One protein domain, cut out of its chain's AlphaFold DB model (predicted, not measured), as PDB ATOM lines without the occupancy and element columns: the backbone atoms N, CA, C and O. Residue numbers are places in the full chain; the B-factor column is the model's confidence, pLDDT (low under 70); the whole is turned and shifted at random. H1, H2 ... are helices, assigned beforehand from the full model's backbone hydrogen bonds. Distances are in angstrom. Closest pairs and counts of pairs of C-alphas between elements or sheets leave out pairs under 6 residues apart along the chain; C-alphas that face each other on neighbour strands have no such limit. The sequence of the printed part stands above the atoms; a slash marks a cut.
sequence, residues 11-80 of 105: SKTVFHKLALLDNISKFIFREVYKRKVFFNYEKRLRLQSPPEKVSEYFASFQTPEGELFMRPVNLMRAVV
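AT A GLANCE: This is residues 11 to 80 of the 105 residues of an uncharacterized protein of Gossypium schwendimanii (UniProt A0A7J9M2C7). One long helix, H1, sticks out as an arm, its residues 11 to 41 standing free, from a small head at its far end. The head holds the last turns of H1, the two short helices H2 and H3, and a loop, residues 59 to 71, that reaches out from H2 and folds back to H3. The printed part has 70 residues with three named helices, H1, H2, H3 along the chain, and no named strand; the class is all helix. The whole is extended, with a radius of gyration of the C-alphas of 19.2 A and a flat outline of 59 by 30 by 16 A.

IN THESE COORDINATES: Find C-alpha 11 at (-27.292, -21.754, -18.597); from there H1, residues 11 to 48, runs 55.3 A to C-alpha 48 at (-55.047, 23.045, -35.385). Next look at residues 51 to 58, H2, 10.5 A from first to last C-alpha. H3, residues 72 to 79, spans 10.8 A and ends with C-alpha 79 at (-53.817, 16.232, -46.618).

HOW THE PARTS SIT: At the end of H1, its residues 45 to 46 alone touch H2, only at the corner and only just, with 3 pairs of C-alphas within 8 A; the closest C-alphas, of Arg 46 and Val 54, are 6.2 A apart. H1 and H2 run opposite ways at a shallow tilt of 18 degrees. Look next at Phe 58 and Asn 74, where H2 and H3 touch: these closest C-alphas are 5.7 A apart. H2 and H3 run opposite ways at a steep tilt of 46 degrees. H1 and H3 are close but not clearly touching, the closest C-alphas, of Arg 46 and Ala 78, being 7.0 A apart. In H1, H2 and H3 every O i to N i+4 pair is within hydrogen-bond range. Between H2 and H3, residues 61 to 62 pair with residues 68 to 69, antiparallel.

THE WHOLE: The C-alphas farthest apart, of Ser 11 and Glu 65, are 60.4 A apart. The printed part has no cut; the link from H1 to H2 is tight and that from H2 to H3, 13 residues, is long. Look at residues 11 to 29 for the model's low confidence, with pLDDT under 70; the mean of the printed part is 79.3.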
ATOM      1  N   SER A  11     -26.529 -22.786 -19.316       55.03
ATOM      2  CA  SER A  11     -27.292 -21.754 -18.597       55.03
ATOM      3  C   SER A  11     -27.076 -20.354 -19.181       55.03
ATOM      4  O   SER A  11     -28.037 -19.621 -19.414       55.03
ATOM      5  N   LYS A  12     -25.827 -19.998 -19.510       54.94
ATOM      6  CA  LYS A  12     -25.452 -18.678 -20.046       54.94
ATOM      7  C   LYS A  12     -26.131 -18.381 -21.386       54.94
ATOM      8  O   LYS A  12     -26.552 -17.250 -21.620       54.94
ATOM      9  N   THR A  13     -26.300 -19.393 -22.237       59.22
ATOM     10  CA  THR A  13     -26.941 -19.250 -23.554       59.22
ATOM     11  C   THR A  13     -28.455 -19.028 -23.459       59.22
ATOM     12  O   THR A  13     -29.012 -18.243 -24.230       59.22
ATOM     13  N   VAL A  14     -29.130 -19.647 -22.483       60.19
ATOM     14  CA  VAL A  14     -30.571 -19.463 -22.234       60.19
ATOM     15  C   VAL A  14     -30.855 -18.073 -21.663       60.19
ATOM     16  O   VAL A  14     -31.742 -17.383 -22.167       60.19
ATOM     17  N   PHE A  15     -30.064 -17.608 -20.690       57.84
ATOM     18  CA  PHE A  15     -30.208 -16.251 -20.146       57.84
ATOM     19  C   PHE A  15     -29.991 -15.174 -21.215       57.84
ATOM     20  O   PHE A  15     -30.738 -14.196 -21.269       57.84
ATOM     21  N   HIS A  16     -29.033 -15.376 -22.124       58.69
ATOM     22  CA  HIS A  16     -28.780 -14.439 -23.218       58.69
ATOM     23  C   HIS A  16     -29.921 -14.405 -24.252       58.69
ATOM     24  O   HIS A  16     -30.225 -13.341 -24.794       58.69
ATOM     25  N   LYS A  17     -30.589 -15.543 -24.506       60.09
ATOM     26  CA  LYS A  17     -31.780 -15.624 -25.375       60.09
ATOM     27  C   LYS A  17     -33.007 -14.956 -24.754       60.09
ATOM     28  O   LYS A  17     -33.713 -14.239 -25.456       60.09
ATOM     29  N   LEU A  18     -33.242 -15.150 -23.455       61.06
ATOM     30  CA  LEU A  18     -34.348 -14.506 -22.735       61.06
ATOM     31  C   LEU A  18     -34.167 -12.986 -22.678       61.06
ATOM     32  O   LEU A  18     -35.089 -12.244 -23.005       61.06
ATOM     33  N   ALA A  19     -32.949 -12.519 -22.391       61.16
ATOM     34  CA  ALA A  19     -32.622 -11.097 -22.446       61.16
ATOM     35  C   ALA A  19     -32.805 -10.514 -23.860       61.16
ATOM     36  O   ALA A  19     -33.244  -9.374 -24.007       61.16
ATOM     37  N   LEU A  20     -32.501 -11.276 -24.917       61.28
ATOM     38  CA  LEU A  20     -32.774 -10.855 -26.295       61.28
ATOM     39  C   LEU A  20     -34.278 -10.714 -26.557       61.28
ATOM     40  O   LEU A  20     -34.701  -9.717 -27.136       61.28
ATOM     41  N   LEU A  21     -35.085 -11.672 -26.094       61.25
ATOM     42  CA  LEU A  21     -36.541 -11.664 -26.252       61.25
ATOM     43  C   LEU A  21     -37.192 -10.487 -25.504       61.25
ATOM     44  O   LEU A  21     -38.070  -9.815 -26.046       61.25
ATOM     45  N   ASP A  22     -36.700 -10.177 -24.304       60.88
ATOM     46  CA  ASP A  22     -37.116  -9.010 -23.519       60.88
ATOM     47  C   ASP A  22     -36.720  -7.688 -24.180       60.88
ATOM     48  O   ASP A  22     -37.459  -6.706 -24.130       60.88
ATOM     49  N   ASN A  23     -35.554  -7.639 -24.823       63.06
ATOM     50  CA  ASN A  23     -35.133  -6.461 -25.573       63.06
ATOM     51  C   ASN A  23     -35.949  -6.281 -26.861       63.06
ATOM     52  O   ASN A  23     -36.313  -5.151 -27.187       63.06
ATOM     53  N   ILE A  24     -36.296  -7.367 -27.556       66.94
ATOM     54  CA  ILE A  24     -37.163  -7.341 -28.745       66.94
ATOM     55  C   ILE A  24     -38.577  -6.899 -28.365       66.94
ATOM     56  O   ILE A  24     -39.139  -6.028 -29.027       66.94
ATOM     57  N   SER A  25     -39.148  -7.438 -27.285       66.31
ATOM     58  CA  SER A  25     -40.483  -7.044 -26.829       66.31
ATOM     59  C   SER A  25     -40.511  -5.569 -26.425       66.31
ATOM     60  O   SER A  25     -41.330  -4.810 -26.945       66.31
ATOM     61  N   LYS A  26     -39.555  -5.107 -25.604       67.44
ATOM     62  CA  LYS A  26     -39.397  -3.682 -25.252       67.44
ATOM     63  C   LYS A  26     -39.224  -2.800 -26.486       67.44
ATOM     64  O   LYS A  26     -39.791  -1.708 -26.534       67.44
ATOM     65  N   PHE A  27     -38.470  -3.257 -27.484       66.88
ATOM     66  CA  PHE A  27     -38.300  -2.549 -28.748       66.88
ATOM     67  C   PHE A  27     -39.629  -2.429 -29.505       66.88
ATOM     68  O   PHE A  27     -40.033  -1.316 -29.827       66.88
ATOM     69  N   ILE A  28     -40.363  -3.527 -29.703       66.94
ATOM     70  CA  ILE A  28     -41.666  -3.524 -30.389       66.94
ATOM     71  C   ILE A  28     -42.662  -2.611 -29.664       66.94
ATOM     72  O   ILE A  28     -43.264  -1.742 -30.295       66.94
ATOM     73  N   PHE A  29     -42.792  -2.729 -28.338       68.88
ATOM     74  CA  PHE A  29     -43.673  -1.862 -27.547       68.88
ATOM     75  C   PHE A  29     -43.294  -0.386 -27.677       68.88
ATOM     76  O   PHE A  29     -44.167   0.471 -27.834       68.88
ATOM     77  N   ARG A  30     -41.995  -0.076 -27.667       74.19
ATOM     78  CA  ARG A  30     -41.494   1.287 -27.854       74.19
ATOM     79  C   ARG A  30     -41.820   1.834 -29.240       74.19
ATOM     80  O   ARG A  30     -42.244   2.984 -29.345       74.19
ATOM     81  N   GLU A  31     -41.640   1.045 -30.292       71.56
ATOM     82  CA  GLU A  31     -41.939   1.475 -31.659       71.56
ATOM     83  C   GLU A  31     -43.450   1.660 -31.870       71.56
ATOM     84  O   GLU A  31     -43.868   2.677 -32.426       71.56
ATOM     85  N   VAL A  32     -44.288   0.758 -31.347       73.00
ATOM     86  CA  VAL A  32     -45.758   0.888 -31.374       73.00
ATOM     87  C   VAL A  32     -46.220   2.128 -30.600       73.00
ATOM     88  O   VAL A  32     -47.059   2.891 -31.085       73.00
ATOM     89  N   TYR A  33     -45.641   2.385 -29.425       77.94
ATOM     90  CA  TYR A  33     -45.950   3.577 -28.636       77.94
ATOM     91  C   TYR A  33     -45.588   4.866 -29.384       77.94
ATOM     92  O   TYR A  33     -46.414   5.775 -29.488       77.94
ATOM     93  N   LYS A  34     -44.390   4.937 -29.977       78.38
ATOM     94  CA  LYS A  34     -43.968   6.088 -30.787       78.38
ATOM     95  C   LYS A  34     -44.909   6.345 -31.960       78.38
ATOM     96  O   LYS A  34     -45.293   7.492 -32.165       78.38
ATOM     97  N   ARG A  35     -45.321   5.298 -32.690       77.50
ATOM     98  CA  ARG A  35     -46.296   5.408 -33.794       77.50
ATOM     99  C   ARG A  35     -47.572   6.105 -33.329       77.50
ATOM    100  O   ARG A  35     -48.023   7.052 -33.968       77.50
ATOM    101  N   LYS A  36     -48.118   5.682 -32.184       81.00
ATOM    102  CA  LYS A  36     -49.326   6.280 -31.594       81.00
ATOM    103  C   LYS A  36     -49.125   7.753 -31.230       81.00
ATOM    104  O   LYS A  36     -50.003   8.573 -31.496       81.00
ATOM    105  N   VAL A  37     -47.980   8.100 -30.644       84.06
ATOM    106  CA  VAL A  37     -47.649   9.489 -30.284       84.06
ATOM    107  C   VAL A  37     -47.549  10.370 -31.530       84.06
ATOM    108  O   VAL A  37     -48.195  11.417 -31.575       84.06
ATOM    109  N   PHE A  38     -46.804   9.937 -32.551       82.81
ATOM    110  CA  PHE A  38     -46.667  10.680 -33.805       82.81
ATOM    111  C   PHE A  38     -47.999  10.826 -34.528       82.81
ATOM    112  O   PHE A  38     -48.331  11.926 -34.951       82.81
ATOM    113  N   PHE A  39     -48.805   9.766 -34.599       82.19
ATOM    114  CA  PHE A  39     -50.128   9.830 -35.212       82.19
ATOM    115  C   PHE A  39     -51.019  10.883 -34.542       82.19
ATOM    116  O   PHE A  39     -51.606  11.729 -35.216       82.19
ATOM    117  N   ASN A  40     -51.082  10.880 -33.208       85.69
ATOM    118  CA  ASN A  40     -51.862  11.863 -32.456       85.69
ATOM    119  C   ASN A  40     -51.306  13.284 -32.607       85.69
ATOM    120  O   ASN A  40     -52.070  14.248 -32.655       85.69
ATOM    121  N   TYR A  41     -49.984  13.429 -32.674       88.62
ATOM    122  CA  TYR A  41     -49.340  14.712 -32.929       88.62
ATOM    123  C   TYR A  41     -49.677  15.244 -34.327       88.62
ATOM    124  O   TYR A  41     -50.234  16.330 -34.431       88.62
ATOM    125  N   GLU A  42     -49.435  14.462 -35.380       88.06
ATOM    126  CA  GLU A  42     -49.717  14.845 -36.767       88.06
ATOM    127  C   GLU A  42     -51.208  15.121 -36.985       88.06
ATOM    128  O   GLU A  42     -51.568  16.060 -37.689       88.06
ATOM    129  N   LYS A  43     -52.095  14.351 -36.340       86.44
ATOM    130  CA  LYS A  43     -53.538  14.615 -36.366       86.44
ATOM    131  C   LYS A  43     -53.865  16.001 -35.809       86.44
ATOM    132  O   LYS A  43     -54.631  16.728 -36.433       86.44
ATOM    133  N   ARG A  44     -53.291  16.377 -34.661       91.25
ATOM    134  CA  ARG A  44     -53.488  17.717 -34.082       91.25
ATOM    135  C   ARG A  44     -52.881  18.800 -34.963       91.25
ATOM    136  O   ARG A  44     -53.545  19.797 -35.203       91.25
ATOM    137  N   LEU A  45     -51.678  18.572 -35.490       91.19
ATOM    138  CA  LEU A  45     -51.002  19.509 -36.384       91.19
ATOM    139  C   LEU A  45     -51.887  19.858 -37.591       91.19
ATOM    140  O   LEU A  45     -52.119  21.030 -37.846       91.19
ATOM    141  N   ARG A  46     -52.468  18.858 -38.269       89.88
ATOM    142  CA  ARG A  46     -53.355  19.085 -39.427       89.88
ATOM    143  C   ARG A  46     -54.639  19.846 -39.083       89.88
ATOM    144  O   ARG A  46     -55.136  20.594 -39.910       89.88
ATOM    145  N   LEU A  47     -55.202  19.611 -37.897       88.06
ATOM    146  CA  LEU A  47     -56.492  20.186 -37.498       88.06
ATOM    147  C   LEU A  47     -56.369  21.573 -36.860       88.06
ATOM    148  O   LEU A  47     -57.334  22.328 -36.866       88.06
ATOM    149  N   GLN A  48     -55.223  21.872 -36.247       93.25
ATOM    150  CA  GLN A  48     -55.047  23.045 -35.385       93.25
ATOM    151  C   GLN A  48     -53.982  24.018 -35.890       93.25
ATOM    152  O   GLN A  48     -53.891  25.123 -35.369       93.25
ATOM    153  N   SER A  49     -53.147  23.617 -36.852       94.06
ATOM    154  CA  SER A  49     -52.088  24.472 -37.395       94.06
ATOM    155  C   SER A  49     -52.443  24.973 -38.791       94.06
ATOM    156  O   SER A  49     -53.149  24.283 -39.528       94.06
ATOM    157  N   PRO A  50     -51.937  26.154 -39.178       94.94
ATOM    158  CA  PRO A  50     -52.115  26.665 -40.526       94.94
ATOM    159  C   PRO A  50     -51.390  25.773 -41.555       94.94
ATOM    160  O   PRO A  50     -50.419  25.084 -41.203       94.94
ATOM    161  N   PRO A  51     -51.846  25.760 -42.821       90.56
ATOM    162  CA  PRO A  51     -51.316  24.877 -43.859       90.56
ATOM    163  C   PRO A  51     -49.813  25.066 -44.102       90.56
ATOM    164  O   PRO A  51     -49.124  24.091 -44.396       90.56
ATOM    165  N   GLU A  52     -49.269  26.262 -43.886       91.94
ATOM    166  CA  GLU A  52     -47.835  26.549 -43.982       91.94
ATOM    167  C   GLU A  52     -47.049  25.709 -42.970       91.94
ATOM    168  O   GLU A  52     -46.089  25.027 -43.335       91.94
ATOM    169  N   LYS A  53     -47.511  25.652 -41.712       92.25
ATOM    170  CA  LYS A  53     -46.867  24.860 -40.654       92.25
ATOM    171  C   LYS A  53     -46.935  23.363 -40.940       92.25
ATOM    172  O   LYS A  53     -45.990  22.629 -40.655       92.25
ATOM    173  N   VAL A  54     -48.054  22.910 -41.501       90.69
ATOM    174  CA  VAL A  54     -48.226  21.517 -41.924       90.69
ATOM    175  C   VAL A  54     -47.252  21.203 -43.061       90.69
ATOM    176  O   VAL A  54     -46.533  20.209 -42.990       90.69
ATOM    177  N   SER A  55     -47.168  22.067 -44.074       88.75
ATOM    178  CA  SER A  55     -46.275  21.883 -45.221       88.75
ATOM    179  C   SER A  55     -44.800  21.816 -44.813       88.75
ATOM    180  O   SER A  55     -44.098  20.899 -45.230       88.75
ATOM    181  N   GLU A  56     -44.364  22.708 -43.918       90.06
ATOM    182  CA  GLU A  56     -43.010  22.748 -43.362       90.06
ATOM    183  C   GLU A  56     -42.683  21.457 -42.602       90.06
ATOM    184  O   GLU A  56     -41.610  20.881 -42.765       90.06
ATOM    185  N   TYR A  57     -43.631  20.960 -41.804       89.38
ATOM    186  CA  TYR A  57     -43.451  19.721 -41.059       89.38
ATOM    187  C   TYR A  57     -43.317  18.502 -41.979       89.38
ATOM    188  O   TYR A  57     -42.485  17.635 -41.742       89.38
ATOM    189  N   PHE A  58     -44.124  18.403 -43.037       86.69
ATOM    190  CA  PHE A  58     -44.070  17.267 -43.967       86.69
ATOM    191  C   PHE A  58     -43.005  17.423 -45.071       86.69
ATOM    192  O   PHE A  58     -42.777  16.479 -45.843       86.69
ATOM    193  N   ALA A  59     -42.321  18.568 -45.142       88.81
ATOM    194  CA  ALA A  59     -41.210  18.788 -46.054       88.81
ATOM    195  C   ALA A  59     -40.080  17.779 -45.800       88.81
ATOM    196  O   ALA A  59     -39.795  17.376 -44.674       88.81
ATOM    197  N   SER A  60     -39.457  17.323 -46.884       83.62
ATOM    198  CA  SER A  60     -38.454  16.245 -46.846       83.62
ATOM    199  C   SER A  60     -37.142  16.602 -47.526       83.62
ATOM    200  O   SER A  60     -36.151  15.890 -47.353       83.62
ATOM    201  N   PHE A  61     -37.126  17.666 -48.326       83.94
ATOM    202  CA  PHE A  61     -35.910  18.188 -48.921       83.94
ATOM    203  C   PHE A  61     -35.947  19.710 -48.935       83.94
ATOM    204  O   PHE A  61     -37.012  20.316 -49.060       83.94
ATOM    205  N   GLN A  62     -34.763  20.285 -48.774       87.38
ATOM    206  CA  GLN A  62     -34.521  21.714 -48.821       87.38
ATOM    207  C   GLN A  62     -33.616  21.991 -50.018       87.38
ATOM    208  O   GLN A  62     -32.657  21.241 -50.241       87.38
ATOM    209  N   THR A  63     -33.933  23.013 -50.801       88.19
ATOM    210  CA  THR A  63     -33.052  23.478 -51.874       88.19
ATOM    211  C   THR A  63     -31.857  24.235 -51.294       88.19
ATOM    212  O   THR A  63     -31.915  24.688 -50.147       88.19
ATOM    213  N   PRO A  64     -30.745  24.376 -52.036       89.81
ATOM    214  CA  PRO A  64     -29.632  25.215 -51.597       89.81
ATOM    215  C   PRO A  64     -30.040  26.681 -51.370       89.81
ATOM    216  O   PRO A  64     -29.423  27.355 -50.551       89.81
ATOM    217  N   GLU A  65     -31.108  27.150 -52.017       90.50
ATOM    218  CA  GLU A  65     -31.711  28.470 -51.804       90.50
ATOM    219  C   GLU A  65     -32.527  28.569 -50.500       90.50
ATOM    220  O   GLU A  65     -32.901  29.663 -50.084       90.50
ATOM    221  N   GLY A  66     -32.782  27.444 -49.823       87.25
ATOM    222  CA  GLY A  66     -33.467  27.387 -48.531       87.25
ATOM    223  C   GLY A  66     -34.959  27.058 -48.602       87.25
ATOM    224  O   GLY A  66     -35.595  26.942 -47.552       87.25
ATOM    225  N   GLU A  67     -35.513  26.851 -49.796       88.69
ATOM    226  CA  GLU A  67     -36.925  26.517 -49.995       88.69
ATOM    227  C   GLU A  67     -37.218  25.073 -49.571       88.69
ATOM    228  O   GLU A  67     -36.445  24.149 -49.844       88.69
ATOM    229  N   LEU A  68     -38.350  24.866 -48.896       88.62
ATOM    230  CA  LEU A  68     -38.763  23.562 -48.383       88.62
ATOM    231  C   LEU A  68     -39.804  22.917 -49.289       88.62
ATOM    232  O   LEU A  68     -40.873  23.471 -49.535       88.62
ATOM    233  N   PHE A  69     -39.521  21.685 -49.704       86.81
ATOM    234  CA  PHE A  69     -40.409  20.910 -50.555       86.81
ATOM    235  C   PHE A  69     -40.755  19.555 -49.939       86.81
ATOM    236  O   PHE A  69     -39.971  18.892 -49.242       86.81
ATOM    237  N   MET A  70     -41.966  19.103 -50.247       87.19
ATOM    238  CA  MET A  70     -42.479  17.804 -49.842       87.19
ATOM    239  C   MET A  70     -42.523  16.852 -51.037       87.19
ATOM    240  O   MET A  70     -42.877  17.228 -52.151       87.19
ATOM    241  N   ARG A  71     -42.177  15.584 -50.804       85.88
ATOM    242  CA  ARG A  71     -42.418  14.531 -51.798       85.88
ATOM    243  C   ARG A  71     -43.926  14.298 -51.953       85.88
ATOM    244  O   ARG A  71     -44.647  14.459 -50.966       85.88
ATOM    245  N   PRO A  72     -44.406  13.809 -53.111       85.38
ATOM    246  CA  PRO A  72     -45.827  13.511 -53.318       85.38
ATOM    247  C   PRO A  72     -46.440  12.616 -52.227       85.38
ATOM    248  O   PRO A  72     -47.545  12.870 -51.763       85.38
ATOM    249  N   VAL A  73     -45.691  11.626 -51.726       82.12
ATOM    250  CA  VAL A  73     -46.127  10.772 -50.604       82.12
ATOM    251  C   VAL A  73     -46.394  11.567 -49.317       82.12
ATOM    252  O   VAL A  73     -47.356  11.300 -48.601       82.12
ATOM    253  N   ASN A  74     -45.585  12.589 -49.042       84.75
ATOM    254  CA  ASN A  74     -45.742  13.443 -47.870       84.75
ATOM    255  C   ASN A  74     -46.861  14.467 -48.053       84.75
ATOM    256  O   ASN A  74     -47.527  14.787 -47.075       84.75
ATOM    257  N   LEU A  75     -47.119  14.916 -49.285       86.06
ATOM    258  CA  LEU A  75     -48.301  15.722 -49.598       86.06
ATOM    259  C   LEU A  75     -49.582  14.941 -49.288       86.06
ATOM    260  O   LEU A  75     -50.456  15.435 -48.580       86.06
ATOM    261  N   MET A  76     -49.654  13.681 -49.726       84.50
ATOM    262  CA  MET A  76     -50.787  12.813 -49.400       84.50
ATOM    263  C   MET A  76     -50.932  12.625 -47.885       84.50
ATOM    264  O   MET A  76     -52.044  12.665 -47.379       84.50
ATOM    265  N   ARG A  77     -49.830  12.503 -47.133       81.44
ATOM    266  CA  ARG A  77     -49.859  12.432 -45.658       81.44
ATOM    267  C   ARG A  77     -50.218  13.751 -44.970       81.44
ATOM    268  O   ARG A  77     -50.710  13.722 -43.841       81.44
ATOM    269  N   ALA A  78     -49.930  14.890 -45.592       84.56
ATOM    270  CA  ALA A  78     -50.284  16.206 -45.075       84.56
ATOM    271  C   ALA A  78     -51.796  16.449 -45.190       84.56
ATOM    272  O   ALA A  78     -52.397  16.982 -44.262       84.56
ATOM    273  N   VAL A  79     -52.401  15.997 -46.294       82.56
ATOM    274  CA  VAL A  79     -53.817  16.232 -46.618       82.56
ATOM    275  C   VAL A  79     -54.727  15.109 -46.117       82.56
ATOM    276  O   VAL A  79     -55.774  15.363 -45.528       82.56
ATOM    277  N   VAL A  80     -54.341  13.852 -46.336       73.19
ATOM    278  CA  VAL A  80     -55.172  12.678 -46.056       73.19
ATOM    279  C   VAL A  80     -54.793  12.082 -44.705       73.19
ATOM    280  O   VAL A  80     -53.617  11.921 -44.370       73.19
TER     281      VAL A  80